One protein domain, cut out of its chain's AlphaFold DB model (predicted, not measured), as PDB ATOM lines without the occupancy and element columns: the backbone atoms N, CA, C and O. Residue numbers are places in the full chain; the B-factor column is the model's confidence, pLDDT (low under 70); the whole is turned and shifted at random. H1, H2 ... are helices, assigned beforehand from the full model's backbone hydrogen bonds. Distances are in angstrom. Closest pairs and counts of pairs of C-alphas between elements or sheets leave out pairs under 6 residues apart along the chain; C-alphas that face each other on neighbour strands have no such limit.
ATOM      1  N   THR A 155      -2.758  23.601 101.369       97.69
ATOM      2  CA  THR A 155      -2.863  23.441 102.829       97.69
ATOM      3  C   THR A 155      -3.389  22.048 103.196       97.69
ATOM      4  O   THR A 155      -2.830  21.362 104.050       97.69
ATOM      5  N   THR A 156      -4.436  21.590 102.510       97.62
ATOM      6  CA  THR A 156      -5.053  20.273 102.716       97.62
ATOM      7  C   THR A 156      -4.088  19.144 102.352       97.62
ATOM      8  O   THR A 156      -3.966  18.158 103.086       97.62
ATOM      9  N   ARG A 157      -3.360  19.302 101.239       96.94
ATOM     10  CA  ARG A 157      -2.326  18.372 100.785       96.94
ATOM     11  C   ARG A 157      -1.195  18.255 101.805       96.94
ATOM     12  O   ARG A 157      -0.772  17.135 102.085       96.94
ATOM     13  N   LEU A 158      -0.735  19.377 102.364       96.50
ATOM     14  CA  LEU A 158       0.296  19.403 103.402       96.50
ATOM     15  C   LEU A 158      -0.180  18.698 104.675       96.50
ATOM     16  O   LEU A 158       0.515  17.808 105.145       96.50
ATOM     17  N   ILE A 159      -1.393  18.978 105.167       97.75
ATOM     18  CA  ILE A 159      -1.953  18.279 106.341       97.75
ATOM     19  C   ILE A 159      -1.964  16.757 106.121       97.75
ATOM     20  O   ILE A 159      -1.472  16.001 106.959       97.75
ATOM     21  N   ALA A 160      -2.471  16.298 104.971       97.25
ATOM     22  CA  ALA A 160      -2.485  14.875 104.632       97.25
ATOM     23  C   ALA A 160      -1.067  14.285 104.496       97.25
ATOM     24  O   ALA A 160      -0.837  13.132 104.859       97.25
ATOM     25  N   GLN A 161      -0.109  15.059 103.977       95.88
ATOM     26  CA  GLN A 161       1.290  14.653 103.865       95.88
ATOM     27  C   GLN A 161       1.949  14.474 105.239       95.88
ATOM     28  O   GLN A 161       2.604  13.454 105.438       95.88
ATOM     29  N   GLU A 162       1.745  15.394 106.184       96.38
ATOM     30  CA  GLU A 162       2.280  15.283 107.551       96.38
ATOM     31  C   GLU A 162       1.754  14.024 108.254       96.38
ATOM     32  O   GLU A 162       2.520  13.237 108.817       96.38
ATOM     33  N   MET A 163       0.445  13.772 108.143       97.44
ATOM     34  CA  MET A 163      -0.170  12.549 108.665       97.44
ATOM     35  C   MET A 163       0.457  11.305 108.017       97.44
ATOM     36  O   MET A 163       0.898  10.395 108.719       97.44
ATOM     37  N   ARG A 164       0.607  11.289 106.688       95.94
ATOM     38  CA  ARG A 164       1.221  10.173 105.955       95.94
ATOM     39  C   ARG A 164       2.668   9.907 106.378       95.94
ATOM     40  O   ARG A 164       3.034   8.751 106.583       95.94
ATOM     41  N   VAL A 165       3.484  10.952 106.541       94.62
ATOM     42  CA  VAL A 165       4.881  10.842 107.006       94.62
ATOM     43  C   VAL A 165       4.940  10.120 108.355       94.62
ATOM     44  O   VAL A 165       5.778   9.231 108.532       94.62
ATOM     45  N   SER A 166       4.013  10.418 109.272       95.12
ATOM     46  CA  SER A 166       3.951   9.733 110.569       95.12
ATOM     47  C   SER A 166       3.678   8.224 110.428       95.12
ATOM     48  O   SER A 166       4.363   7.413 111.057       95.12
ATOM     49  N   MET A 167       2.771   7.819 109.531       96.19
ATOM     50  CA  MET A 167       2.442   6.402 109.326       96.19
ATOM     51  C   MET A 167       3.541   5.646 108.568       96.19
ATOM     52  O   MET A 167       3.855   4.500 108.898       96.19
ATOM     53  N   VAL A 168       4.189   6.290 107.593       95.06
ATOM     54  CA  VAL A 168       5.395   5.754 106.940       95.06
ATOM     55  C   VAL A 168       6.494   5.529 107.982       95.06
ATOM     56  O   VAL A 168       7.137   4.477 107.981       95.06
ATOM     57  N   SER A 169       6.695   6.482 108.896       93.38
ATOM     58  CA  SER A 169       7.670   6.357 109.982       93.38
ATOM     59  C   SER A 169       7.393   5.146 110.872       93.38
ATOM     60  O   SER A 169       8.296   4.335 111.092       93.38
ATOM     61  N   PHE A 170       6.134   4.944 111.271       94.81
ATOM     62  CA  PHE A 170       5.718   3.743 111.996       94.81
ATOM     63  C   PHE A 170       6.049   2.457 111.229       94.81
ATOM     64  O   PHE A 170       6.734   1.585 111.765       94.81
ATOM     65  N   TYR A 171       5.622   2.334 109.967       95.06
ATOM     66  CA  TYR A 171       5.853   1.106 109.205       95.06
ATOM     67  C   TYR A 171       7.335   0.827 108.972       95.06
ATOM     68  O   TYR A 171       7.732  -0.336 108.980       95.06
ATOM     69  N   ARG A 172       8.178   1.855 108.825       90.88
ATOM     70  CA  ARG A 172       9.636   1.667 108.746       90.88
ATOM     71  C   ARG A 172      10.197   1.091 110.048       90.88
ATOM     72  O   ARG A 172      10.980   0.147 109.982       90.88
ATOM     73  N   GLN A 173       9.744   1.577 111.201       89.94
ATOM     74  CA  GLN A 173      10.290   1.213 112.514       89.94
ATOM     75  C   GLN A 173       9.715  -0.079 113.111       89.94
ATOM     76  O   GLN A 173      10.407  -0.764 113.859       89.94
ATOM     77  N   VAL A 174       8.459  -0.426 112.824       92.69
ATOM     78  CA  VAL A 174       7.796  -1.565 113.473       92.69
ATOM     79  C   VAL A 174       8.359  -2.904 112.979       92.69
ATOM     80  O   VAL A 174       8.453  -3.139 111.771       92.69
ATOM     81  N   SER A 175       8.737  -3.798 113.891       91.06
ATOM     82  CA  SER A 175       9.124  -5.168 113.539       91.06
ATOM     83  C   SER A 175       7.880  -6.039 113.314       91.06
ATOM     84  O   SER A 175       6.799  -5.756 113.836       91.06
ATOM     85  N   LEU A 176       8.014  -7.116 112.531       91.62
ATOM     86  CA  LEU A 176       6.920  -8.087 112.385       91.62
ATOM     87  C   LEU A 176       6.600  -8.776 113.705       91.62
ATOM     88  O   LEU A 176       5.433  -8.988 114.013       91.62
ATOM     89  N   GLU A 177       7.635  -9.079 114.484       91.94
ATOM     90  CA  GLU A 177       7.508  -9.608 115.835       91.94
ATOM     91  C   GLU A 177       6.750  -8.631 116.741       91.94
ATOM     92  O   GLU A 177       5.865  -9.048 117.473       91.94
ATOM     93  N   GLY A 178       7.005  -7.324 116.642       92.88
ATOM     94  CA  GLY A 178       6.270  -6.304 117.390       92.88
ATOM     95  C   GLY A 178       4.787  -6.233 117.025       92.88
ATOM     96  O   GLY A 178       3.942  -6.119 117.914       92.88
ATOM     97  N   LEU A 179       4.456  -6.351 115.733       94.75
ATOM     98  CA  LEU A 179       3.068  -6.455 115.258       94.75
ATOM     99  C   LEU A 179       2.404  -7.745 115.725       94.75
ATOM    100  O   LEU A 179       1.259  -7.717 116.173       94.75
ATOM    101  N   TYR A 180       3.116  -8.866 115.619       94.69
ATOM    102  CA  TYR A 180       2.616 -10.158 116.048       94.69
ATOM    103  C   TYR A 180       2.422 -10.181 117.559       94.69
ATOM    104  O   TYR A 180       1.334 -10.488 117.998       94.69
ATOM    105  N   ASN A 181       3.392  -9.781 118.372       93.06
ATOM    106  CA  ASN A 181       3.319  -9.829 119.834       93.06
ATOM    107  C   ASN A 181       2.446  -8.736 120.462       93.06
ATOM    108  O   ASN A 181       2.254  -8.750 121.677       93.06
ATOM    109  N   TYR A 182       1.902  -7.804 119.675       93.81
ATOM    110  CA  TYR A 182       0.963  -6.824 120.201       93.81
ATOM    111  C   TYR A 182      -0.293  -7.519 120.746       93.81
ATOM    112  O   TYR A 182      -0.942  -8.321 120.066       93.81
ATOM    113  N   GLU A 183      -0.627  -7.186 121.988       90.38
ATOM    114  CA  GLU A 183      -1.878  -7.544 122.644       90.38
ATOM    115  C   GLU A 183      -2.527  -6.242 123.120       90.38
ATOM    116  O   GLU A 183      -1.870  -5.457 123.815       90.38
ATOM    117  N   PRO A 184      -3.787  -5.966 122.740       87.06
ATOM    118  CA  PRO A 184      -4.472  -4.783 123.228       87.06
ATOM    119  C   PRO A 184      -4.621  -4.859 124.757       87.06
ATOM    120  O   PRO A 184      -4.857  -5.944 125.303       87.06
ATOM    121  N   PRO A 185      -4.481  -3.729 125.471       84.31
ATOM    122  CA  PRO A 185      -4.669  -3.705 126.915       84.31
ATOM    123  C   PRO A 185      -6.092  -4.162 127.267       84.31
ATOM    124  O   PRO A 185      -7.066  -3.655 126.717       84.31
ATOM    125  N   LYS A 186      -6.214  -5.134 128.179       84.06
ATOM    126  CA  LYS A 186      -7.512  -5.606 128.687       84.06
ATOM    127  C   LYS A 186      -8.058  -4.604 129.707       84.06
ATOM    128  O   LYS A 186      -7.341  -4.244 130.641       84.06
ATOM    129  N   HIS A 197       5.366  -6.182 125.629       84.12
ATOM    130  CA  HIS A 197       6.579  -6.650 124.966       84.12
ATOM    131  C   HIS A 197       7.340  -5.426 124.431       84.12
ATOM    132  O   HIS A 197       6.689  -4.580 123.807       84.12
ATOM    133  N   PRO A 198       8.666  -5.309 124.622       85.44
ATOM    134  CA  PRO A 198       9.436  -4.159 124.144       85.44
ATOM    135  C   PRO A 198       9.169  -3.832 122.666       85.44
ATOM    136  O   PRO A 198       8.944  -2.676 122.314       85.44
ATOM    137  N   ASP A 199       9.049  -4.861 121.824       83.50
ATOM    138  CA  ASP A 199       8.774  -4.700 120.388       83.50
ATOM    139  C   ASP A 199       7.350  -4.219 120.063       83.50
ATOM    140  O   ASP A 199       7.103  -3.655 118.996       83.50
ATOM    141  N   SER A 200       6.401  -4.392 120.987       89.75
ATOM    142  CA  SER A 200       5.006  -3.958 120.823       89.75
ATOM    143  C   SER A 200       4.772  -2.494 121.221       89.75
ATOM    144  O   SER A 200       3.718  -1.931 120.913       89.75
ATOM    145  N   ILE A 201       5.758  -1.841 121.857       91.44
ATOM    146  CA  ILE A 201       5.656  -0.448 122.325       91.44
ATOM    147  C   ILE A 201       5.336   0.495 121.162       91.44
ATOM    148  O   ILE A 201       4.491   1.377 121.302       91.44
ATOM    149  N   ASN A 202       5.964   0.295 119.999       91.94
ATOM    150  CA  ASN A 202       5.717   1.127 118.819       91.94
ATOM    151  C   ASN A 202       4.281   0.965 118.294       91.94
ATOM    152  O   ASN A 202       3.653   1.958 117.940       91.94
ATOM    153  N   VAL A 203       3.737  -0.257 118.307       95.19
ATOM    154  CA  VAL A 203       2.345  -0.534 117.907       95.19
ATOM    155  C   VAL A 203       1.373   0.154 118.858       95.19
ATOM    156  O   VAL A 203       0.490   0.888 118.415       95.19
ATOM    157  N   SER A 204       1.582  -0.006 120.167       93.56
ATOM    158  CA  SER A 204       0.765   0.656 121.186       93.56
ATOM    159  C   SER A 204       0.840   2.180 121.078       93.56
ATOM    160  O   SER A 204      -0.185   2.852 121.180       93.56
ATOM    161  N   ARG A 205       2.038   2.733 120.846       93.44
ATOM    162  CA  ARG A 205       2.241   4.174 120.656       93.44
ATOM    163  C   ARG A 205       1.451   4.676 119.452       93.44
ATOM    164  O   ARG A 205       0.735   5.657 119.589       93.44
ATOM    165  N   THR A 206       1.523   4.004 118.305       94.88
ATOM    166  CA  THR A 206       0.803   4.429 117.093       94.88
ATOM    167  C   THR A 206      -0.714   4.296 117.224       94.88
ATOM    168  O   THR A 206      -1.442   5.160 116.743       94.88
ATOM    169  N   ILE A 207      -1.218   3.285 117.937       94.44
ATOM    170  CA  ILE A 207      -2.650   3.202 118.272       94.44
ATOM    171  C   ILE A 207      -3.065   4.370 119.175       94.44
ATOM    172  O   ILE A 207      -4.109   4.981 118.959       94.44
ATOM    173  N   ASN A 208      -2.232   4.745 120.147       92.62
ATOM    174  CA  ASN A 208      -2.495   5.927 120.963       92.62
ATOM    175  C   ASN A 208      -2.473   7.221 120.127       92.62
ATOM    176  O   ASN A 208      -3.350   8.064 120.280       92.62
ATOM    177  N   GLN A 209      -1.532   7.353 119.189       94.25
ATOM    178  CA  GLN A 209      -1.457   8.479 118.249       94.25
ATOM    179  C   GLN A 209      -2.707   8.593 117.367       94.25
ATOM    180  O   GLN A 209      -3.194   9.699 117.146       94.25
ATOM    181  N   PHE A 210      -3.269   7.465 116.918       95.56
ATOM    182  CA  PHE A 210      -4.553   7.434 116.212       95.56
ATOM    183  C   PHE A 210      -5.668   8.070 117.060       95.56
ATOM    184  O   PHE A 210      -6.413   8.920 116.569       95.56
ATOM    185  N   ASN A 211      -5.753   7.707 118.343       93.69
ATOM    186  CA  ASN A 211      -6.744   8.267 119.265       93.69
ATOM    187  C   ASN A 211      -6.493   9.755 119.549       93.69
ATOM    188  O   ASN A 211      -7.442  10.537 119.558       93.69
ATOM    189  N   ILE A 212      -5.227  10.157 119.712       94.56
ATOM    190  CA  ILE A 212      -4.836  11.562 119.882       94.56
ATOM    191  C   ILE A 212      -5.277  12.400 118.685       94.56
ATOM    192  O   ILE A 212      -5.888  13.448 118.875       94.56
ATOM    193  N   LEU A 213      -5.020  11.943 117.458       95.75
ATOM    194  CA  LEU A 213      -5.435  12.670 116.257       95.75
ATOM    195  C   LEU A 213      -6.957  12.769 116.138       95.75
ATOM    196  O   LEU A 213      -7.469  13.822 115.766       95.75
ATOM    197  N   ASN A 214      -7.680  11.699 116.479       95.75
ATOM    198  CA  ASN A 214      -9.141  11.719 116.504       95.75
ATOM    199  C   ASN A 214      -9.650  12.807 117.467       95.75
ATOM    200  O   ASN A 214     -10.403  13.695 117.066       95.75
ATOM    201  N   GLN A 215      -9.145  12.819 118.702       94.06
ATOM    202  CA  GLN A 215      -9.522  13.814 119.709       94.06
ATOM    203  C   GLN A 215      -9.080  15.238 119.347       94.06
ATOM    204  O   GLN A 215      -9.834  16.191 119.539       94.06
ATOM    205  N   PHE A 216      -7.900  15.398 118.745       95.62
ATOM    206  CA  PHE A 216      -7.429  16.681 118.227       95.62
ATOM    207  C   PHE A 216      -8.406  17.265 117.199       95.62
ATOM    208  O   PHE A 216      -8.786  18.432 117.301       95.62
ATOM    209  N   PHE A 217      -8.860  16.467 116.229       96.94
ATOM    210  CA  PHE A 217      -9.804  16.948 115.221       96.94
ATOM    211  C   PHE A 217     -11.209  17.185 115.784       96.94
ATOM    212  O   PHE A 217     -11.852  18.151 115.372       96.94
ATOM    213  N   LEU A 218     -11.669  16.381 116.752       95.56
ATOM    214  CA  LEU A 218     -12.906  16.662 117.490       95.56
ATOM    215  C   LEU A 218     -12.826  18.025 118.179       95.56
ATOM    216  O   LEU A 218     -13.660  18.895 117.928       95.56
ATOM    217  N   LYS A 219     -11.758  18.254 118.948       94.81
ATOM    218  CA  LYS A 219     -11.484  19.543 119.586       94.81
ATOM    219  C   LYS A 219     -11.465  20.681 118.568       94.81
ATOM    220  O   LYS A 219     -12.124  21.691 118.774       94.81
ATOM    221  N   LYS A 220     -10.821  20.507 117.409       95.25
ATOM    222  CA  LYS A 220     -10.795  21.541 116.358       95.25
ATOM    223  C   LYS A 220     -12.161  21.871 115.759       95.25
ATOM    224  O   LYS A 220     -12.382  23.025 115.387       95.25
ATOM    225  N   ILE A 221     -13.079  20.907 115.673       95.31
ATOM    226  CA  ILE A 221     -14.467  21.170 115.259       95.31
ATOM    227  C   ILE A 221     -15.182  22.024 116.314       95.31
ATOM    228  O   ILE A 221     -15.858  22.990 115.959       95.31
ATOM    229  N   PHE A 222     -15.036  21.681 117.595       93.50
ATOM    230  CA  PHE A 222     -15.819  22.276 118.680       93.50
ATOM    231  C   PHE A 222     -15.235  23.573 119.265       93.50
ATOM    232  O   PHE A 222     -16.012  24.419 119.702       93.50
ATOM    233  N   ASP A 223     -13.920  23.799 119.174       92.50
ATOM    234  CA  ASP A 223     -13.251  25.050 119.584       92.50
ATOM    235  C   ASP A 223     -13.737  26.269 118.770       92.50
ATOM    236  O   ASP A 223     -13.589  27.413 119.195       92.50
ATOM    237  N   ASN A 224     -14.305  26.043 117.579       89.75
ATOM    238  CA  ASN A 224     -14.770  27.094 116.672       89.75
ATOM    239  C   ASN A 224     -16.205  26.800 116.193       89.75
ATOM    240  O   ASN A 224     -16.395  26.444 115.024       89.75
ATOM    241  N   PRO A 225     -17.232  26.965 117.049       89.81
ATOM    242  CA  PRO A 225     -18.609  26.570 116.728       89.81
ATOM    243  C   PRO A 225     -19.174  27.282 115.486       89.81
ATOM    244  O   PRO A 225     -19.926  26.704 114.701       89.81
ATOM    245  N   GLU A 226     -18.725  28.509 115.232       89.50
ATOM    246  CA  GLU A 226     -19.096  29.305 114.059       89.50
ATOM    247  C   GLU A 226     -18.468  28.811 112.740       89.50
ATOM    248  O   GLU A 226     -18.900  29.219 111.661       89.50
ATOM    249  N   LYS A 227     -17.456  27.933 112.807       94.94
ATOM    250  CA  LYS A 227     -16.736  27.368 111.652       94.94
ATOM    251  C   LYS A 227     -16.908  25.853 111.527       94.94
ATOM    252  O   LYS A 227     -16.212  25.243 110.721       94.94
ATOM    253  N   MET A 228     -17.847  25.241 112.254       94.69
ATOM    254  CA  MET A 228     -18.061  23.786 112.235       94.69
ATOM    255  C   MET A 228     -18.230  23.220 110.822       94.69
ATOM    256  O   MET A 228     -17.573  22.241 110.479       94.69
ATOM    257  N   LEU A 229     -19.050  23.850 109.973       95.44
ATOM    258  CA  LEU A 229     -19.227  23.413 108.582       95.44
ATOM    259  C   LEU A 229     -17.906  23.435 107.797       95.44
ATOM    260  O   LEU A 229     -17.591  22.488 107.077       95.44
ATOM    261  N   SER A 230     -17.119  24.497 107.966       97.06
ATOM    262  CA  SER A 230     -15.804  24.658 107.343       97.06
ATOM    263  C   SER A 230     -14.824  23.587 107.821       97.06
ATOM    264  O   SER A 230     -14.100  23.023 107.004       97.06
ATOM    265  N   SER A 231     -14.847  23.254 109.115       97.88
ATOM    266  CA  SER A 231     -14.048  22.173 109.697       97.88
ATOM    267  C   SER A 231     -14.436  20.805 109.132       97.88
ATOM    268  O   SER A 231     -13.559  20.058 108.706       97.88
ATOM    269  N   LEU A 232     -15.733  20.484 109.052       98.00
ATOM    270  CA  LEU A 232     -16.210  19.215 108.479       98.00
ATOM    271  C   LEU A 232     -15.795  19.068 107.012       98.00
ATOM    272  O   LEU A 232     -15.295  18.024 106.599       98.00
ATOM    273  N   GLU A 233     -15.961  20.124 106.221       98.06
ATOM    274  CA  GLU A 233     -15.558  20.107 104.822       98.06
ATOM    275  C   GLU A 233     -14.034  20.030 104.625       98.06
ATOM    276  O   GLU A 233     -13.571  19.394 103.674       98.06
ATOM    277  N   LEU A 234     -13.247  20.677 105.493       98.50
ATOM    278  CA  LEU A 234     -11.792  20.541 105.480       98.50
ATOM    279  C   LEU A 234     -11.400  19.086 105.750       98.50
ATOM    280  O   LEU A 234     -10.614  18.535 104.991       98.50
ATOM    281  N   LEU A 235     -11.983  18.441 106.766       98.56
ATOM    282  CA  LEU A 235     -11.712  17.034 107.084       98.56
ATOM    283  C   LEU A 235     -12.042  16.099 105.918       98.56
ATOM    284  O   LEU A 235     -11.260  15.203 105.613       98.56
ATOM    285  N   LEU A 236     -13.156  16.332 105.218       98.44
ATOM    286  CA  LEU A 236     -13.503  15.581 104.007       98.44
ATOM    287  C   LEU A 236     -12.465  15.778 102.892       98.44
ATOM    288  O   LEU A 236     -12.082  14.814 102.229       98.44
ATOM    289  N   SER A 237     -11.968  17.006 102.730       98.19
ATOM    290  CA  SER A 237     -10.909  17.325 101.766       98.19
ATOM    291  C   SER A 237      -9.582  16.651 102.162       98.19
ATOM    292  O   SER A 237      -8.911  16.064 101.317       98.19
ATOM    293  N   ILE A 238      -9.231  16.638 103.455       98.38
ATOM    294  CA  ILE A 238      -8.070  15.901 103.981       98.38
ATOM    295  C   ILE A 238      -8.225  14.405 103.681       98.38
ATOM    296  O   ILE A 238      -7.294  13.793 103.164       98.38
ATOM    297  N   GLY A 239      -9.404  13.824 103.925       97.75
ATOM    298  CA  GLY A 239      -9.710  12.424 103.609       97.75
ATOM    299  C   GLY A 239      -9.460  12.070 102.139       97.75
ATOM    300  O   GLY A 239      -8.840  11.046 101.850       97.75
ATOM    301  N   GLN A 240      -9.845  12.954 101.213       96.94
ATOM    302  CA  GLN A 240      -9.556  12.800  99.783       96.94
ATOM    303  C   GLN A 240      -8.043  12.751  99.498       96.94
ATOM    304  O   GLN A 240      -7.580  11.894  98.747       96.94
ATOM    305  N   HIS A 241      -7.261  13.643 100.112       97.31
ATOM    306  CA  HIS A 241      -5.805  13.686  99.930       97.31
ATOM    307  C   HIS A 241      -5.050  12.581 100.682       97.31
ATOM    308  O   HIS A 241      -3.912  12.274 100.317       97.31
ATOM    309  N   LEU A 242      -5.648  11.974 101.710       97.44
ATOM    310  CA  LEU A 242      -5.096  10.808 102.400       97.44
ATOM    311  C   LEU A 242      -5.205   9.549 101.538       97.44
ATOM    312  O   LEU A 242      -4.238   8.794 101.462       97.44
ATOM    313  N   CYS A 243      -6.322   9.357 100.831       96.00
ATOM    314  CA  CYS A 243      -6.582   8.163 100.023       96.00
ATOM    315  C   CYS A 243      -6.752   8.462  98.513       96.00
ATOM    316  O   CYS A 243      -7.814   8.189  97.950       96.00
ATOM    317  N   PRO A 244      -5.724   8.990  97.819       91.69
ATOM    318  CA  PRO A 244      -5.787   9.210  96.377       91.69
ATOM    319  C   PRO A 244      -5.710   7.873  95.618       91.69
ATOM    320  O   PRO A 244      -4.685   7.198  95.648       91.69
ATOM    321  N   LEU A 245      -6.768   7.509  94.888       85.19
ATOM    322  CA  LEU A 245      -6.860   6.255  94.113       85.19
ATOM    323  C   LEU A 245      -6.326   6.375  92.664       85.19
ATOM    324  O   LEU A 245      -6.658   5.575  91.796       85.19
ATOM    325  N   GLY A 246      -5.520   7.399  92.379       82.06
ATOM    326  CA  GLY A 246      -4.873   7.596  91.076       82.06
ATOM    327  C   GLY A 246      -3.469   6.983  91.029       82.06
ATOM    328  O   GLY A 246      -3.306   5.770  90.985       82.06
ATOM    329  N   ASP A 247      -2.444   7.837  91.070       76.25
ATOM    330  CA  ASP A 247      -1.048   7.488  90.743       76.25
ATOM    331  C   ASP A 247      -0.259   6.761  91.865       76.25
ATOM    332  O   ASP A 247       0.849   7.177  92.196       76.25
ATOM    333  N   GLU A 248      -0.822   5.733  92.514       75.06
ATOM    334  CA  GLU A 248      -0.165   4.950  93.592       75.06
ATOM    335  C   GLU A 248       0.525   5.829  94.668       75.06
ATOM    336  O   GLU A 248       1.608   5.544  95.183       75.06
ATOM    337  N   ARG A 249      -0.126   6.941  95.040       85.69
ATOM    338  CA  ARG A 249       0.426   7.969  95.942       85.69
ATOM    339  C   ARG A 249       0.230   7.631  97.423       85.69
ATOM    340  O   ARG A 249      -0.245   8.471  98.188       85.69
ATOM    341  N   TYR A 250       0.600   6.413  97.816       92.50
ATOM    342  CA  TYR A 250       0.553   5.923  99.198       92.50
ATOM    343  C   TYR A 250      -0.816   6.157  99.869       92.50
ATOM    344  O   TYR A 250      -0.919   7.009 100.767       92.50
ATOM    345  N   PRO A 251      -1.885   5.456  99.436       96.56
ATOM    346  CA  PRO A 251      -3.197   5.570 100.067       96.56
ATOM    347  C   PRO A 251      -3.105   5.292 101.573       96.56
ATOM    348  O   PRO A 251      -2.695   4.210 101.986       96.56
ATOM    349  N   ASP A 252      -3.465   6.272 102.398       97.88
ATOM    350  CA  ASP A 252      -3.366   6.197 103.853       97.88
ATOM    351  C   ASP A 252      -4.714   5.832 104.472       97.88
ATOM    352  O   ASP A 252      -5.530   6.684 104.837       97.88
ATOM    353  N   LEU A 253      -4.954   4.527 104.572       98.00
ATOM    354  CA  LEU A 253      -6.194   3.983 105.113       98.00
ATOM    355  C   LEU A 253      -6.264   4.127 106.636       98.00
ATOM    356  O   LEU A 253      -7.362   4.181 107.189       98.00
ATOM    357  N   ASN A 254      -5.116   4.206 107.318       98.06
ATOM    358  CA  ASN A 254      -5.075   4.406 108.762       98.06
ATOM    359  C   ASN A 254      -5.607   5.789 109.134       98.06
ATOM    360  O   ASN A 254      -6.522   5.910 109.945       98.06
ATOM    361  N   HIS A 255      -5.094   6.839 108.501       98.25
ATOM    362  CA  HIS A 255      -5.551   8.194 108.774       98.25
ATOM    363  C   HIS A 255      -6.915   8.503 108.153       98.25
ATOM    364  O   HIS A 255      -7.678   9.268 108.740       98.25
ATOM    365  N   LEU A 256      -7.299   7.855 107.046       98.38
ATOM    366  CA  LEU A 256      -8.683   7.922 106.565       98.38
ATOM    367  C   LEU A 256      -9.670   7.411 107.631       98.38
ATOM    368  O   LEU A 256     -10.731   8.003 107.828       98.38
ATOM    369  N   MET A 257      -9.301   6.357 108.371       98.31
ATOM    370  CA  MET A 257     -10.088   5.860 109.504       98.31
ATOM    371  C   MET A 257     -10.129   6.834 110.687       98.31
ATOM    372  O   MET A 257     -11.145   6.860 111.379       98.31
ATOM    373  N   VAL A 258      -9.101   7.668 110.898       98.25
ATOM    374  CA  VAL A 258      -9.163   8.775 111.874       98.25
ATOM    375  C   VAL A 258     -10.241   9.772 111.458       98.25
ATOM    376  O   VAL A 258     -11.139  10.060 112.244       98.25
ATOM    377  N   ILE A 259     -10.201  10.251 110.208       98.44
ATOM    378  CA  ILE A 259     -11.180  11.218 109.687       98.44
ATOM    379  C   ILE A 259     -12.600  10.656 109.760       98.44
ATOM    380  O   ILE A 259     -13.513  11.332 110.239       98.44
ATOM    381  N   ARG A 260     -12.789   9.396 109.351       97.81
ATOM    382  CA  ARG A 260     -14.064   8.699 109.538       97.81
ATOM    383  C   ARG A 260     -14.433   8.715 111.025       97.81
ATOM    384  O   ARG A 260     -15.536   9.141 111.356       97.81
ATOM    385  N   GLY A 261     -13.546   8.250 111.905       97.25
ATOM    386  CA  GLY A 261     -13.762   8.179 113.353       97.25
ATOM    387  C   GLY A 261     -14.353   9.469 113.914       97.25
ATOM    388  O   GLY A 261     -15.432   9.427 114.508       97.25
ATOM    389  N   VAL A 262     -13.731  10.606 113.592       97.44
ATOM    390  CA  VAL A 262     -14.192  11.955 113.959       97.44
ATOM    391  C   VAL A 262     -15.621  12.208 113.473       97.44
ATOM    392  O   VAL A 262     -16.502  12.520 114.275       97.44
ATOM    393  N   LEU A 263     -15.879  12.035 112.172       97.56
ATOM    394  CA  LEU A 263     -17.179  12.332 111.548       97.56
ATOM    395  C   LEU A 263     -18.313  11.425 112.037       97.56
ATOM    396  O   LEU A 263     -19.480  11.812 112.020       97.56
ATOM    397  N   SER A 264     -17.967  10.216 112.465       96.31
ATOM    398  CA  SER A 264     -18.901   9.224 112.995       96.31
ATOM    399  C   SER A 264     -19.072   9.248 114.506       96.31
ATOM    400  O   SER A 264     -19.904   8.505 115.024       96.31
ATOM    401  N   SER A 265     -18.272  10.048 115.211       95.50
ATOM    402  CA  SER A 265     -18.384  10.183 116.658       95.50
ATOM    403  C   SER A 265     -19.796  10.638 117.036       95.50
ATOM    404  O   SER A 265     -20.479  11.333 116.272       95.50
ATOM    405  N   LEU A 266     -20.262  10.246 118.223       93.38
ATOM    406  CA  LEU A 266     -21.597  10.620 118.681       93.38
ATOM    407  C   LEU A 266     -21.799  12.151 118.711       93.38
ATOM    408  O   LEU A 266     -22.819  12.599 118.190       93.38
ATOM    409  N   PRO A 267     -20.858  12.978 119.214       93.19
ATOM    410  CA  PRO A 267     -21.023  14.430 119.193       93.19
ATOM    411  C   PRO A 267     -21.121  15.017 117.778       93.19
ATOM    412  O   PRO A 267     -21.954  15.888 117.533       93.19
ATOM    413  N   VAL A 268     -20.309  14.533 116.830       94.88
ATOM    414  CA  VAL A 268     -20.278  15.081 115.464       94.88
ATOM    415  C   VAL A 268     -21.458  14.591 114.634       94.88
ATOM    416  O   VAL A 268     -22.116  15.405 113.997       94.88
ATOM    417  N   SER A 269     -21.798  13.299 114.678       94.06
ATOM    418  CA  SER A 269     -22.921  12.714 113.917       94.06
ATOM    419  C   SER A 269     -24.276  13.385 114.202       94.06
ATOM    420  O   SER A 269     -25.175  13.383 113.360       94.06
ATOM    421  N   ARG A 270     -24.409  14.028 115.367       90.94
ATOM    422  CA  ARG A 270     -25.577  14.816 115.779       90.94
ATOM    423  C   ARG A 270     -25.699  16.179 115.108       90.94
ATOM    424  O   ARG A 270     -26.777  16.771 115.170       90.94
ATOM    425  N   LEU A 271     -24.651  16.665 114.446       91.31
ATOM    426  CA  LEU A 271     -24.625  17.929 113.708       91.31
ATOM    427  C   LEU A 271     -25.402  17.825 112.382       91.31
ATOM    428  O   LEU A 271     -24.913  18.210 111.321       91.31
ATOM    429  N   THR A 272     -26.634  17.315 112.425       89.94
ATOM    430  CA  THR A 272     -27.474  17.000 111.258       89.94
ATOM    431  C   THR A 272     -27.622  18.183 110.304       89.94
ATOM    432  O   THR A 272     -27.472  18.016 109.096       89.94
ATOM    433  N   ARG A 273     -27.824  19.395 110.835       87.62
ATOM    434  CA  ARG A 273     -27.891  20.639 110.045       87.62
ATOM    435  C   ARG A 273     -26.589  20.937 109.305       87.62
ATOM    436  O   ARG A 273     -26.626  21.378 108.163       87.62
ATOM    437  N   HIS A 274     -25.445  20.681 109.937       93.62
ATOM    438  CA  HIS A 274     -24.139  20.903 109.323       93.62
ATOM    439  C   HIS A 274     -23.875  19.880 108.216       93.62
ATOM    440  O   HIS A 274     -23.447  20.264 107.133       93.62
ATOM    441  N   PHE A 275     -24.233  18.610 108.428       94.69
ATOM    442  CA  PHE A 275     -24.168  17.592 107.377       94.69
ATOM    443  C   PHE A 275     -25.105  17.886 106.198       94.69
ATOM    444  O   PHE A 275     -24.725  17.679 105.048       94.69
ATOM    445  N   GLN A 276     -26.303  18.418 106.455       91.44
ATOM    446  CA  GLN A 276     -27.226  18.878 105.407       91.44
ATOM    447  C   GLN A 276     -26.702  20.107 104.647       91.44
ATOM    448  O   GLN A 276     -27.055  20.303 103.485       91.44
ATOM    449  N   ALA A 277     -25.871  20.928 105.294       92.00
ATOM    450  CA  ALA A 277     -25.267  22.123 104.710       92.00
ATOM    451  C   ALA A 277     -23.961  21.851 103.943       92.00
ATOM    452  O   ALA A 277     -23.410  22.787 103.353       92.00
ATOM    453  N   LEU A 278     -23.470  20.604 103.925       95.50
ATOM    454  CA  LEU A 278     -22.308  20.221 103.126       95.50
ATOM    455  C   LEU A 278     -22.510  20.569 101.646       95.50
ATOM    456  O   LEU A 278     -23.606  20.505 101.083       95.50
ATOM    457  N   SER A 279     -21.409  20.917 100.994       93.88
ATOM    458  CA  SER A 279     -21.334  21.056  99.549       93.88
ATOM    459  C   SER A 279     -21.606  19.713  98.862       93.88
ATOM    460  O   SER A 279     -21.415  18.643  99.439       93.88
ATOM    461  N   ALA A 280     -22.007  19.750  97.588       95.00
ATOM    462  CA  ALA A 280     -22.198  18.527  96.803       95.00
ATOM    463  C   ALA A 280     -20.917  17.672  96.753       95.00
ATOM    464  O   ALA A 280     -20.982  16.448  96.859       95.00
ATOM    465  N   THR A 281     -19.752  18.320  96.652       96.06
ATOM    466  CA  THR A 281     -18.446  17.659  96.740       96.06
ATOM    467  C   THR A 281     -18.263  16.996  98.102       96.06
ATOM    468  O   THR A 281     -17.949  15.812  98.147       96.06
ATOM    469  N   GLY A 282     -18.539  17.706  99.199       97.00
ATOM    470  CA  GLY A 282     -18.460  17.163 100.556       97.00
ATOM    471  C   GLY A 282     -19.360  15.942 100.768       97.00
ATOM    472  O   GLY A 282     -18.905  14.922 101.280       97.00
ATOM    473  N   VAL A 283     -20.612  15.986 100.300       97.38
ATOM    474  CA  VAL A 283     -21.542  14.842 100.369       97.38
ATOM    475  C   VAL A 283     -21.004  13.630  99.600       97.38
ATOM    476  O   VAL A 283     -21.057  12.506 100.105       97.38
ATOM    477  N   ASN A 284     -20.457  13.844  98.400       97.50
ATOM    478  CA  ASN A 284     -19.878  12.771  97.590       97.50
ATOM    479  C   ASN A 284     -18.636  12.163  98.253       97.50
ATOM    480  O   ASN A 284     -18.558  10.940  98.369       97.50
ATOM    481  N   LEU A 285     -17.718  13.000  98.748       97.56
ATOM    482  CA  LEU A 285     -16.525  12.556  99.474       97.56
ATOM    483  C   LEU A 285     -16.897  11.770 100.733       97.56
ATOM    484  O   LEU A 285     -16.324  10.719 101.006       97.56
ATOM    485  N   MET A 286     -17.907  12.227 101.478       97.81
ATOM    486  CA  MET A 286     -18.397  11.519 102.659       97.81
ATOM    487  C   MET A 286     -18.958  10.140 102.294       97.81
ATOM    488  O   MET A 286     -18.673   9.155 102.976       97.81
ATOM    489  N   LYS A 287     -19.734  10.044 101.208       97.75
ATOM    490  CA  LYS A 287     -20.266   8.767 100.710       97.75
ATOM    491  C   LYS A 287     -19.146   7.816 100.286       97.75
ATOM    492  O   LYS A 287     -19.205   6.632 100.614       97.75
ATOM    493  N   GLU A 288     -18.145   8.318  99.570       97.19
ATOM    494  CA  GLU A 288     -16.992   7.533  99.128       97.19
ATOM    495  C   GLU A 288     -16.170   7.025 100.315       97.19
ATOM    496  O   GLU A 288     -15.915   5.826 100.421       97.19
ATOM    497  N   MET A 289     -15.843   7.903 101.261       97.56
ATOM    498  CA  MET A 289     -15.126   7.529 102.476       97.56
ATOM    499  C   MET A 289     -15.902   6.499 103.299       97.56
ATOM    500  O   MET A 289     -15.315   5.509 103.731       97.56
ATOM    501  N   ASN A 290     -17.217   6.671 103.475       97.06
ATOM    502  CA  ASN A 290     -18.058   5.682 104.158       97.06
ATOM    503  C   ASN A 290     -18.047   4.330 103.433       97.06
ATOM    504  O   ASN A 290     -17.991   3.299 104.088       97.06
ATOM    505  N   ASN A 291     -18.047   4.319 102.098       96.94
ATOM    506  CA  ASN A 291     -17.952   3.087 101.314       96.94
ATOM    507  C   ASN A 291     -16.589   2.390 101.476       96.94
ATOM    508  O   ASN A 291     -16.529   1.166 101.559       96.94
ATOM    509  N   ILE A 292     -15.492   3.153 101.538       97.38
ATOM    510  CA  ILE A 292     -14.145   2.607 101.769       97.38
ATOM    511  C   ILE A 292     -14.027   2.033 103.186       97.38
ATOM    512  O   ILE A 292     -13.469   0.954 103.370       97.38
ATOM    513  N   THR A 293     -14.570   2.739 104.177       96.62
ATOM    514  CA  THR A 293     -14.404   2.455 105.614       96.62
ATOM    515  C   THR A 293     -15.528   1.610 106.226       96.62
ATOM    516  O   THR A 293     -15.583   1.449 107.445       96.62
ATOM    517  N   ASP A 294     -16.413   1.044 105.401       94.88
ATOM    518  CA  ASP A 294     -17.574   0.265 105.839       94.88
ATOM    519  C   ASP A 294     -17.161  -1.039 106.551       94.88
ATOM    520  O   ASP A 294     -16.781  -2.037 105.924       94.88
ATOM    521  N   SER A 295     -17.260  -1.040 107.881       92.75
ATOM    522  CA  SER A 295     -16.977  -2.209 108.713       92.75
ATOM    523  C   SER A 295     -18.076  -3.271 108.648       92.75
ATOM    524  O   SER A 295     -17.774  -4.448 108.844       92.75
ATOM    525  N   ALA A 296     -19.323  -2.908 108.315       92.00
ATOM    526  CA  ALA A 296     -20.441  -3.855 108.249       92.00
ATOM    527  C   ALA A 296     -20.252  -4.889 107.128       92.00
ATOM    528  O   ALA A 296     -20.747  -6.009 107.215       92.00
ATOM    529  N   LYS A 297     -19.473  -4.538 106.098       87.38
ATOM    530  CA  LYS A 297     -19.060  -5.433 105.005       87.38
ATOM    531  C   LYS A 297     -17.653  -6.003 105.203       87.38
ATOM    532  O   LYS A 297     -16.959  -6.280 104.224       87.38
ATOM    533  N   GLY A 298     -17.177  -6.095 106.446       86.25
ATOM    534  CA  GLY A 298     -15.841  -6.612 106.759       86.25
ATOM    535  C   GLY A 298     -14.709  -5.822 106.093       86.25
ATOM    536  O   GLY A 298     -13.673  -6.397 105.745       86.25
ATOM    537  N   PHE A 299     -14.911  -4.517 105.861       94.19
ATOM    538  CA  PHE A 299     -13.960  -3.635 105.183       94.19
ATOM    539  C   PHE A 299     -13.583  -4.103 103.759       94.19
ATOM    540  O   PHE A 299     -12.435  -3.955 103.336       94.19
ATOM    541  N   ALA A 300     -14.520  -4.688 103.001       94.81
ATOM    542  CA  ALA A 300     -14.248  -5.262 101.677       94.81
ATOM    543  C   ALA A 300     -13.581  -4.278 100.692       94.81
ATOM    544  O   ALA A 300     -12.575  -4.618 100.066       94.81
ATOM    545  N   LYS A 301     -14.085  -3.037 100.581       96.75
ATOM    546  CA  LYS A 301     -13.504  -2.033  99.668       96.75
ATOM    547  C   LYS A 301     -12.109  -1.590 100.113       96.75
ATOM    548  O   LYS A 301     -11.224  -1.464  99.273       96.75
ATOM    549  N   MET A 302     -11.890  -1.431 101.418       96.75
ATOM    550  CA  MET A 302     -10.563  -1.182 101.983       96.75
ATOM    551  C   MET A 302      -9.572  -2.302 101.632       96.75
ATOM    552  O   MET A 302      -8.435  -2.009 101.279       96.75
ATOM    553  N   THR A 303      -9.995  -3.575 101.684       94.19
ATOM    554  CA  THR A 303      -9.153  -4.714 101.265       94.19
ATOM    555  C   THR A 303      -8.794  -4.622  99.793       94.19
ATOM    556  O   THR A 303      -7.643  -4.830  99.432       94.19
ATOM    557  N   SER A 304      -9.781  -4.313  98.946       95.62
ATOM    558  CA  SER A 304      -9.573  -4.163  97.505       95.62
ATOM    559  C   SER A 304      -8.508  -3.110  97.218       95.62
ATOM    560  O   SER A 304      -7.584  -3.398  96.470       95.62
ATOM    561  N   ILE A 305      -8.590  -1.941  97.862       95.06
ATOM    562  CA  ILE A 305      -7.583  -0.876  97.726       95.06
ATOM    563  C   ILE A 305      -6.216  -1.376  98.208       95.06
ATOM    564  O   ILE A 305      -5.223  -1.249  97.504       95.06
ATOM    565  N   ALA A 306      -6.157  -2.012  99.376       94.06
ATOM    566  CA  ALA A 306      -4.898  -2.508  99.925       94.06
ATOM    567  C   ALA A 306      -4.222  -3.595  99.063       94.06
ATOM    568  O   ALA A 306      -3.002  -3.734  99.099       94.06
ATOM    569  N   ASN A 307      -5.005  -4.354  98.290       91.69
ATOM    570  CA  ASN A 307      -4.500  -5.340  97.337       91.69
ATOM    571  C   ASN A 307      -4.096  -4.712  95.995       91.69
ATOM    572  O   ASN A 307      -3.155  -5.190  95.365       91.69
ATOM    573  N   GLU A 308      -4.812  -3.675  95.559       93.94
ATOM    574  CA  GLU A 308      -4.589  -2.975  94.291       93.94
ATOM    575  C   GLU A 308      -3.347  -2.071  94.344       93.94
ATOM    576  O   GLU A 308      -2.530  -2.100  93.426       93.94
ATOM    577  N   TYR A 309      -3.151  -1.330  95.441       94.25
ATOM    578  CA  TYR A 309      -2.043  -0.381  95.593       94.25
ATOM    579  C   TYR A 309      -1.000  -0.910  96.580       94.25
ATOM    580  O   TYR A 309      -1.259  -1.035  97.782       94.25
ATOM    581  N   LYS A 310       0.221  -1.164  96.100       92.25
ATOM    582  CA  LYS A 310       1.295  -1.808  96.877       92.25
ATOM    583  C   LYS A 310       1.854  -0.897  97.970       92.25
ATOM    584  O   LYS A 310       2.423  -1.379  98.947       92.25
ATOM    585  N   THR A 311       1.696   0.414  97.805       94.12
ATOM    586  CA  THR A 311       2.164   1.454  98.734       94.12
ATOM    587  C   THR A 311       1.131   1.858  99.793       94.12
ATOM    588  O   THR A 311       1.351   2.815 100.537       94.12
ATOM    589  N   THR A 312       0.009   1.139  99.880       96.75
ATOM    590  CA  THR A 312      -1.061   1.410 100.845       96.75
ATOM    591  C   THR A 312      -0.564   1.353 102.289       96.75
ATOM    592  O   THR A 312      -0.002   0.349 102.722       96.75
ATOM    593  N   LEU A 313      -0.846   2.394 103.071       97.50
ATOM    594  CA  LEU A 313      -0.628   2.407 104.516       97.50
ATOM    595  C   LEU A 313      -1.876   1.829 105.192       97.50
ATOM    596  O   LEU A 313      -2.942   2.449 105.208       97.50
ATOM    597  N   PHE A 314      -1.761   0.595 105.685       97.19
ATOM    598  CA  PHE A 314      -2.899  -0.192 106.160       97.19
ATOM    599  C   PHE A 314      -3.528   0.396 107.429       97.19
ATOM    600  O   PHE A 314      -2.852   0.943 108.295       97.19
ATOM    601  N   PHE A 315      -4.837   0.206 107.591       97.62
ATOM    602  CA  PHE A 315      -5.494   0.502 108.861       97.62
ATOM    603  C   PHE A 315      -5.035  -0.485 109.945       97.62
ATOM    604  O   PHE A 315      -5.327  -1.684 109.875       97.62
ATOM    605  N   LEU A 316      -4.335   0.022 110.964       95.88
ATOM    606  CA  LEU A 316      -3.678  -0.810 111.974       95.88
ATOM    607  C   LEU A 316      -4.673  -1.638 112.796       95.88
ATOM    608  O   LEU A 316      -4.404  -2.808 113.048       95.88
ATOM    609  N   GLY A 317      -5.845  -1.085 113.128       94.94
ATOM    610  CA  GLY A 317      -6.882  -1.806 113.876       94.94
ATOM    611  C   GLY A 317      -7.388  -3.061 113.155       94.94
ATOM    612  O   GLY A 317      -7.685  -4.076 113.786       94.94
ATOM    613  N   ARG A 318      -7.420  -3.040 111.818       94.56
ATOM    614  CA  ARG A 318      -7.743  -4.229 111.024       94.56
ATOM    615  C   ARG A 318      -6.615  -5.253 111.061       94.56
ATOM    616  O   ARG A 318      -6.889  -6.433 111.255       94.56
ATOM    617  N   ILE A 319      -5.375  -4.810 110.863       95.19
ATOM    618  CA  ILE A 319      -4.198  -5.688 110.882       95.19
ATOM    619  C   ILE A 319      -4.092  -6.405 112.229       95.19
ATOM    620  O   ILE A 319      -3.962  -7.624 112.259       95.19
ATOM    621  N   THR A 320      -4.201  -5.678 113.342       95.06
ATOM    622  CA  THR A 320      -4.119  -6.271 114.684       95.06
ATOM    623  C   THR A 320      -5.275  -7.230 114.956       95.06
ATOM    624  O   THR A 320      -5.048  -8.297 115.522       95.06
ATOM    625  N   SER A 321      -6.490  -6.919 114.490       93.00
ATOM    626  CA  SER A 321      -7.629  -7.846 114.572       93.00
ATOM    627  C   SER A 321      -7.366  -9.129 113.780       93.00
ATOM    628  O   SER A 321      -7.553 -10.223 114.296       93.00
ATOM    629  N   GLN A 322      -6.864  -9.018 112.546       93.25
ATOM    630  CA  GLN A 322      -6.539 -10.176 111.708       93.25
ATOM    631  C   GLN A 322      -5.404 -11.024 112.285       93.25
ATOM    632  O   GLN A 322      -5.487 -12.244 112.225       93.25
ATOM    633  N   ILE A 323      -4.375 -10.406 112.872       93.69
ATOM    634  CA  ILE A 323      -3.318 -11.120 113.603       93.69
ATOM    635  C   ILE A 323      -3.909 -11.830 114.823       93.69
ATOM    636  O   ILE A 323      -3.579 -12.983 115.070       93.69
ATOM    637  N   THR A 324      -4.798 -11.175 115.571       91.81
ATOM    638  CA  THR A 324      -5.459 -11.779 116.739       91.81
ATOM    639  C   THR A 324      -6.260 -13.010 116.322       91.81
ATOM    640  O   THR A 324      -6.011 -14.091 116.846       91.81
ATOM    641  N   PHE A 325      -7.096 -12.901 115.286       89.56
ATOM    642  CA  PHE A 325      -7.801 -14.052 114.716       89.56
ATOM    643  C   PHE A 325      -6.845 -15.120 114.165       89.56
ATOM    644  O   PHE A 325      -7.095 -16.309 114.324       89.56
ATOM    645  N   ALA A 326      -5.726 -14.722 113.550       89.12
ATOM    646  CA  ALA A 326      -4.715 -15.649 113.046       89.12
ATOM    647  C   ALA A 326      -3.966 -16.384 114.173       89.12
ATOM    648  O   ALA A 326      -3.516 -17.506 113.970       89.12
ATOM    649  N   LYS A 327      -3.833 -15.778 115.358       87.94
ATOM    650  CA  LYS A 327      -3.313 -16.435 116.569       87.94
ATOM    651  C   LYS A 327      -4.336 -17.345 117.232       87.94
ATOM    652  O   LYS A 327      -3.957 -18.329 117.864       87.94
ATOM    653  N   GLU A 328      -5.603 -16.970 117.124       80.00
ATOM    654  CA  GLU A 328      -6.743 -17.757 117.576       80.00
ATOM    655  C   GLU A 328      -7.096 -18.882 116.603       80.00
ATOM    656  O   GLU A 328      -7.965 -19.685 116.948       80.00
ATOM    657  N   VAL A 329      -6.408 -18.992 115.444       60.62
ATOM    658  CA  VAL A 329      -6.476 -20.177 114.571       60.62
ATOM    659  C   VAL A 329      -6.415 -21.390 115.480       60.62
ATOM    660  O   VAL A 329      -5.477 -21.488 116.282       60.62
ATOM    661  N   ASN A 439      -0.836 -16.105 109.813       93.62
ATOM    662  CA  ASN A 439      -0.153 -14.858 110.170       93.62
ATOM    663  C   ASN A 439       0.621 -14.275 108.979       93.62
ATOM    664  O   ASN A 439       0.611 -13.069 108.740       93.62
ATOM    665  N   GLY A 440       1.238 -15.136 108.172       94.50
ATOM    666  CA  GLY A 440       1.942 -14.754 106.958       94.50
ATOM    667  C   GLY A 440       1.063 -14.074 105.916       94.50
ATOM    668  O   GLY A 440       1.514 -13.123 105.278       94.50
ATOM    669  N   LYS A 441      -0.191 -14.516 105.752       93.94
ATOM    670  CA  LYS A 441      -1.177 -13.880 104.858       93.94
ATOM    671  C   LYS A 441      -1.461 -12.432 105.270       93.94
ATOM    672  O   LYS A 441      -1.613 -11.581 104.398       93.94
ATOM    673  N   VAL A 442      -1.459 -12.145 106.571       94.56
ATOM    674  CA  VAL A 442      -1.689 -10.796 107.118       94.56
ATOM    675  C   VAL A 442      -0.429  -9.926 107.059       94.56
ATOM    676  O   VAL A 442      -0.500  -8.744 106.734       94.56
ATOM    677  N   LEU A 443       0.740 -10.502 107.356       95.00
ATOM    678  CA  LEU A 443       1.997  -9.759 107.502       95.00
ATOM    679  C   LEU A 443       2.763  -9.555 106.183       95.00
ATOM    680  O   LEU A 443       3.537  -8.603 106.068       95.00
ATOM    681  N   LEU A 444       2.561 -10.406 105.170       93.50
ATOM    682  CA  LEU A 444       3.274 -10.291 103.891       93.50
ATOM    683  C   LEU A 444       3.018  -8.950 103.172       93.50
ATOM    684  O   LEU A 444       3.984  -8.369 102.671       93.50
ATOM    685  N   PRO A 445       1.784  -8.413 103.119       93.94
ATOM    686  CA  PRO A 445       1.545  -7.077 102.574       93.94
ATOM    687  C   PRO A 445       2.342  -5.978 103.295       93.94
ATOM    688  O   PRO A 445       2.877  -5.083 102.646       93.94
ATOM    689  N   ILE A 446       2.512  -6.083 104.617       94.31
ATOM    690  CA  ILE A 446       3.284  -5.117 105.417       94.31
ATOM    691  C   ILE A 446       4.774  -5.202 105.087       94.31
ATOM    692  O   ILE A 446       5.432  -4.176 104.943       94.31
ATOM    693  N   LEU A 447       5.314  -6.411 104.910       91.38
ATOM    694  CA  LEU A 447       6.692  -6.595 104.444       91.38
ATOM    695  C   LEU A 447       6.934  -5.950 103.077       91.38
ATOM    696  O   LEU A 447       7.929  -5.252 102.886       91.38
ATOM    697  N   LYS A 448       6.014  -6.163 102.128       91.31
ATOM    698  CA  LYS A 448       6.088  -5.538 100.800       91.31
ATOM    699  C   LYS A 448       6.052  -4.016 100.911       91.31
ATOM    700  O   LYS A 448       6.892  -3.349 100.312       91.31
ATOM    701  N   LEU A 449       5.147  -3.481 101.731       93.25
ATOM    702  CA  LEU A 449       5.072  -2.050 101.998       93.25
ATOM    703  C   LEU A 449       6.400  -1.516 102.543       93.25
ATOM    704  O   LEU A 449       6.917  -0.542 102.005       93.25
ATOM    705  N   LYS A 450       6.982  -2.168 103.561       91.94
ATOM    706  CA  LYS A 450       8.269  -1.774 104.163       91.94
ATOM    707  C   LYS A 450       9.386  -1.654 103.125       91.94
ATOM    708  O   LYS A 450      10.164  -0.704 103.192       91.94
ATOM    709  N   ALA A 451       9.449  -2.582 102.170       87.62
ATOM    710  CA  ALA A 451      10.427  -2.527 101.086       87.62
ATOM    711  C   ALA A 451      10.216  -1.299 100.178       87.62
ATOM    712  O   ALA A 451      11.187  -0.638  99.810       87.62
ATOM    713  N   LEU A 452       8.962  -0.956  99.872       90.25
ATOM    714  CA  LEU A 452       8.607   0.154  98.979       90.25
ATOM    715  C   LEU A 452       8.741   1.536  99.634       90.25
ATOM    716  O   LEU A 452       9.153   2.493  98.982       90.25
ATOM    717  N   ILE A 453       8.424   1.664 100.925       91.50
ATOM    718  CA  ILE A 453       8.470   2.956 101.635       91.50
ATOM    719  C   ILE A 453       9.862   3.311 102.163       91.50
ATOM    720  O   ILE A 453      10.030   4.365 102.775       91.50
ATOM    721  N   ARG A 454      10.873   2.455 101.964       85.88
ATOM    722  CA  ARG A 454      12.230   2.698 102.476       85.88
ATOM    723  C   ARG A 454      12.784   4.051 102.025       85.88
ATOM    724  O   ARG A 454      13.378   4.758 102.830       85.88
ATOM    725  N   PHE A 455      12.574   4.398 100.758       85.56
ATOM    726  CA  PHE A 455      13.067   5.642 100.163       85.56
ATOM    727  C   PHE A 455      12.067   6.795 100.254       85.56
ATOM    728  O   PHE A 455      12.273   7.847  99.656       85.56
ATOM    729  N   TYR A 456      10.990   6.622 101.020       89.62
ATOM    730  CA  TYR A 456      10.060   7.703 101.291       89.62
ATOM    731  C   TYR A 456      10.726   8.737 102.205       89.62
ATOM    732  O   TYR A 456      11.214   8.391 103.288       89.62
ATOM    733  N   SER A 457      10.737   9.999 101.766       87.06
ATOM    734  CA  SER A 457      11.274  11.120 102.542       87.06
ATOM    735  C   SER A 457      10.471  11.312 103.827       87.06
ATOM    736  O   SER A 457       9.250  11.463 103.786       87.06
ATOM    737  N   GLN A 458      11.153  11.307 104.971       86.62
ATOM    738  CA  GLN A 458      10.530  11.491 106.288       86.62
ATOM    739  C   GLN A 458      10.547  12.946 106.764       86.62
ATOM    740  O   GLN A 458      10.406  13.206 107.956       86.62
ATOM    741  N   MET A 459      10.741  13.895 105.847       88.19
ATOM    742  CA  MET A 459      10.736  15.312 106.189       88.19
ATOM    743  C   MET A 459       9.314  15.749 106.544       88.19
ATOM    744  O   MET A 459       8.432  15.766 105.683       88.19
ATOM    745  N   SER A 460       9.112  16.091 107.816       89.69
ATOM    746  CA  SER A 460       7.917  16.790 108.280       89.69
ATOM    747  C   SER A 460       8.105  18.281 108.029       89.69
ATOM    748  O   SER A 460       9.165  18.838 108.307       89.69
ATOM    749  N   SER A 461       7.085  18.932 107.488       92.50
ATOM    750  CA  SER A 461       7.033  20.387 107.352       92.50
ATOM    751  C   SER A 461       6.503  21.070 108.611       92.50
ATOM    752  O   SER A 461       6.639  22.286 108.733       92.50
ATOM    753  N   THR A 462       5.942  20.305 109.555       94.69
ATOM    754  CA  THR A 462       5.323  20.796 110.793       94.69
ATOM    755  C   THR A 462       5.786  20.038 112.036       94.69
ATOM    756  O   THR A 462       6.445  19.006 111.947       94.69
ATOM    757  N   ASP A 463       5.401  20.546 113.203       93.75
ATOM    758  CA  ASP A 463       5.630  19.951 114.521       93.75
ATOM    759  C   ASP A 463       4.626  18.842 114.909       93.75
ATOM    760  O   ASP A 463       4.547  18.490 116.085       93.75
ATOM    761  N   LEU A 464       3.848  18.272 113.968       93.94
ATOM    762  CA  LEU A 464       2.767  17.300 114.247       93.94
ATOM    763  C   LEU A 464       3.175  16.231 115.272       93.94
ATOM    764  O   LEU A 464       2.426  15.914 116.202       93.94
ATOM    765  N   ARG A 465       4.373  15.668 115.103       89.44
ATOM    766  CA  ARG A 465       4.881  14.608 115.970       89.44
ATOM    767  C   ARG A 465       5.111  15.108 117.400       89.44
ATOM    768  O   ARG A 465       4.570  14.525 118.334       89.44
ATOM    769  N   GLN A 466       5.871  16.183 117.563       89.50
ATOM    770  CA  GLN A 466       6.283  16.717 118.860       89.50
ATOM    771  C   GLN A 466       5.123  17.419 119.577       89.50
ATOM    772  O   GLN A 466       4.893  17.228 120.772       89.50
ATOM    773  N   ALA A 467       4.358  18.230 118.848       87.12
ATOM    774  CA  ALA A 467       3.355  19.112 119.423       87.12
ATOM    775  C   ALA A 467       2.013  18.437 119.693       87.12
ATOM    776  O   ALA A 467       1.279  18.927 120.556       87.12
ATOM    777  N   ILE A 468       1.687  17.355 118.979       87.69
ATOM    778  CA  ILE A 468       0.398  16.665 119.097       87.69
ATOM    779  C   ILE A 468       0.608  15.204 119.484       87.69
ATOM    780  O   ILE A 468       0.104  14.782 120.518       87.69
ATOM    781  N   LEU A 469       1.364  14.433 118.697       88.12
ATOM    782  CA  LEU A 469       1.439  12.975 118.874       88.12
ATOM    783  C   LEU A 469       2.204  12.519 120.125       88.12
ATOM    784  O   LEU A 469       1.949  11.419 120.620       88.12
ATOM    785  N   GLU A 470       3.159  13.315 120.602       87.44
ATOM    786  CA  GLU A 470       3.996  12.996 121.768       87.44
ATOM    787  C   GLU A 470       3.510  13.667 123.061       87.44
ATOM    788  O   GLU A 470       3.938  13.275 124.150       87.44
ATOM    789  N   LYS A 471       2.573  14.623 122.982       86.19
ATOM    790  CA  LYS A 471       2.000  15.237 124.182       86.19
ATOM    791  C   LYS A 471       1.012  14.283 124.859       86.19
ATOM    792  O   LYS A 471       0.204  13.650 124.175       86.19
ATOM    793  N   PRO A 472       1.033  14.185 126.203       75.56
ATOM    794  CA  PRO A 472       0.004  13.457 126.923       75.56
ATOM    795  C   PRO A 472      -1.352  14.073 126.586       75.56
ATOM    796  O   PRO A 472      -1.524  15.293 126.636       75.56
ATOM    797  N   LEU A 473      -2.297  13.216 126.202       65.12
ATOM    798  CA  LEU A 473      -3.636  13.644 125.844       65.12
ATOM    799  C   LEU A 473      -4.257  14.338 127.060       65.12
ATOM    800  O   LEU A 473      -4.453  13.708 128.101       65.12
ATOM    801  N   VAL A 474      -4.601  15.619 126.928       72.00
ATOM    802  CA  VAL A 474      -5.647  16.180 127.781       72.00
ATOM    803  C   VAL A 474      -6.905  15.457 127.337       72.00
ATOM    804  O   VAL A 474      -7.386  15.707 126.233       72.00
ATOM    805  N   VAL A 475      -7.342  14.474 128.129       74.50
ATOM    806  CA  VAL A 475      -8.588  13.748 127.878       74.50
ATOM    807  C   VAL A 475      -9.665  14.810 127.796       74.50
ATOM    808  O   VAL A 475      -9.976  15.457 128.796       74.50
ATOM    809  N   VAL A 476     -10.138  15.060 126.580       73.56
ATOM    810  CA  VAL A 476     -11.270  15.949 126.410       73.56
ATOM    811  C   VAL A 476     -12.468  15.184 126.931       73.56
ATOM    812  O   VAL A 476     -12.633  14.006 126.614       73.56
ATOM    813  N   ASP A 477     -13.231  15.831 127.798       84.75
ATOM    814  CA  ASP A 477     -14.401  15.221 128.396       84.75
ATOM    815  C   ASP A 477     -15.432  14.964 127.290       84.75
ATOM    816  O   ASP A 477     -15.993  15.898 126.706       84.75
ATOM    817  N   ASP A 478     -15.657  13.691 126.958       84.00
ATOM    818  CA  ASP A 478     -16.665  13.301 125.973       84.00
ATOM    819  C   ASP A 478     -18.051  13.835 126.384       84.00
ATOM    820  O   ASP A 478     -18.863  14.144 125.505       84.00
ATOM    821  N   ASP A 479     -18.304  14.037 127.687       87.38
ATOM    822  CA  ASP A 479     -19.530  14.653 128.194       87.38
ATOM    823  C   ASP A 479     -19.614  16.151 127.854       87.38
ATOM    824  O   ASP A 479     -20.708  16.661 127.589       87.38
ATOM    825  N   GLU A 480     -18.485  16.862 127.771       87.88
ATOM    826  CA  GLU A 480     -18.437  18.265 127.344       87.88
ATOM    827  C   GLU A 480     -18.814  18.390 125.862       87.88
ATOM    828  O   GLU A 480     -19.719  19.158 125.503       87.88
TER     829      GLU A 480
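This is residues 155 to 186, 197 to 329 and 439 to 480 of the 702 residues of the protein "Ras-GEF domain-containing protein" of Legionella quinlivanii (UniProt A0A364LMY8). The long helix H3 makes with H4 and H5 a three-helix bundle at the core, up and down, each running against the one before it. H1 and H8 pack on H4 at steep angles, H2, H10 and H11 gather toward the end where H3 begins, and the short H12 crosses H3. The printed part has 207 residues with twelve named helices, H1 to H12 along the chain, and no named strand: the class is all helix, its packing mostly crossed. It is compact, with a radius of gyration of the C-alphas of 16.9 A, and its rounded outline spans 48 by 37 by 36 A.

H3, residues 198 to 222, and H4, residues 225 to 242, form a helical hairpin at a steep tilt of 41 degrees; their closest C-alphas, Ile 221 and Met 228, are 5.4 A apart. H4 and H5, residues 253 to 264, form another, at a shallow tilt of 24 degrees, with Gly 239 and Leu 256 closest, C-alphas 5.5 A apart. Residues 210 to 218 of H3 touch H5, closest at the C-alphas of Asn 214 and Val 258, 5.5 A. Residues 156 to 164 of H1, residues 155 to 173, touch H4, closest at C-alphas 160 and 242, 5.3 A. H8, residues 280 to 292, touches H4, closest at C-alphas 282 and 233, 5.9 A; H9, residues 300 to 308, touches H8 only at the corner, closest at C-alphas 301 and 292, 5.1 A. H2, residues 176 to 181, touches H3 about perpendicular, closest at C-alphas 178 and 199, 4.2 A. H11, residues 439 to 455, touches H1, closest at C-alphas 450 and 172, 5.9 A, and H10, residues 316 to 327, closest at C-alphas 439 and 326, 5.5 A. H12, residues 464 to 469, touches H3 about perpendicular, closest at C-alphas 469 and 209, 5.4 A. H7, residues 272 to 276, only just touches H4, with 3 pairs of C-alphas within 8 A, closest at 274 and 229, 5.6 A; H6, residues 266 to 269, touches no helix but is near H3. Each O i to N i+4 pair is within hydrogen-bond range in H1, H2, H5, H7, H8, H9, H10 and H12, against 19 of 21 in H3, 12 of 14 in H4 and 10 of 13 in H11; H6 is too short for one.

H3 runs 37.0 A from C-alpha 198 at (9.436, -4.159, 124.144), H1 27.6 A, H11 26.4 A and H4 25.2 A, with a kink of 27 degrees near residue 232. H12 ends at C-alpha 469, (1.439, 12.975, 118.874).

C-alphas 226 and 329, the two farthest apart, are 51.1 A apart. Residues 187 to 196 and 330 to 438 are not printed, with C-alpha gaps of 14.6 A and 9.4 A. No link printed whole is long. Residues 329 and 473 have pLDDT under 70.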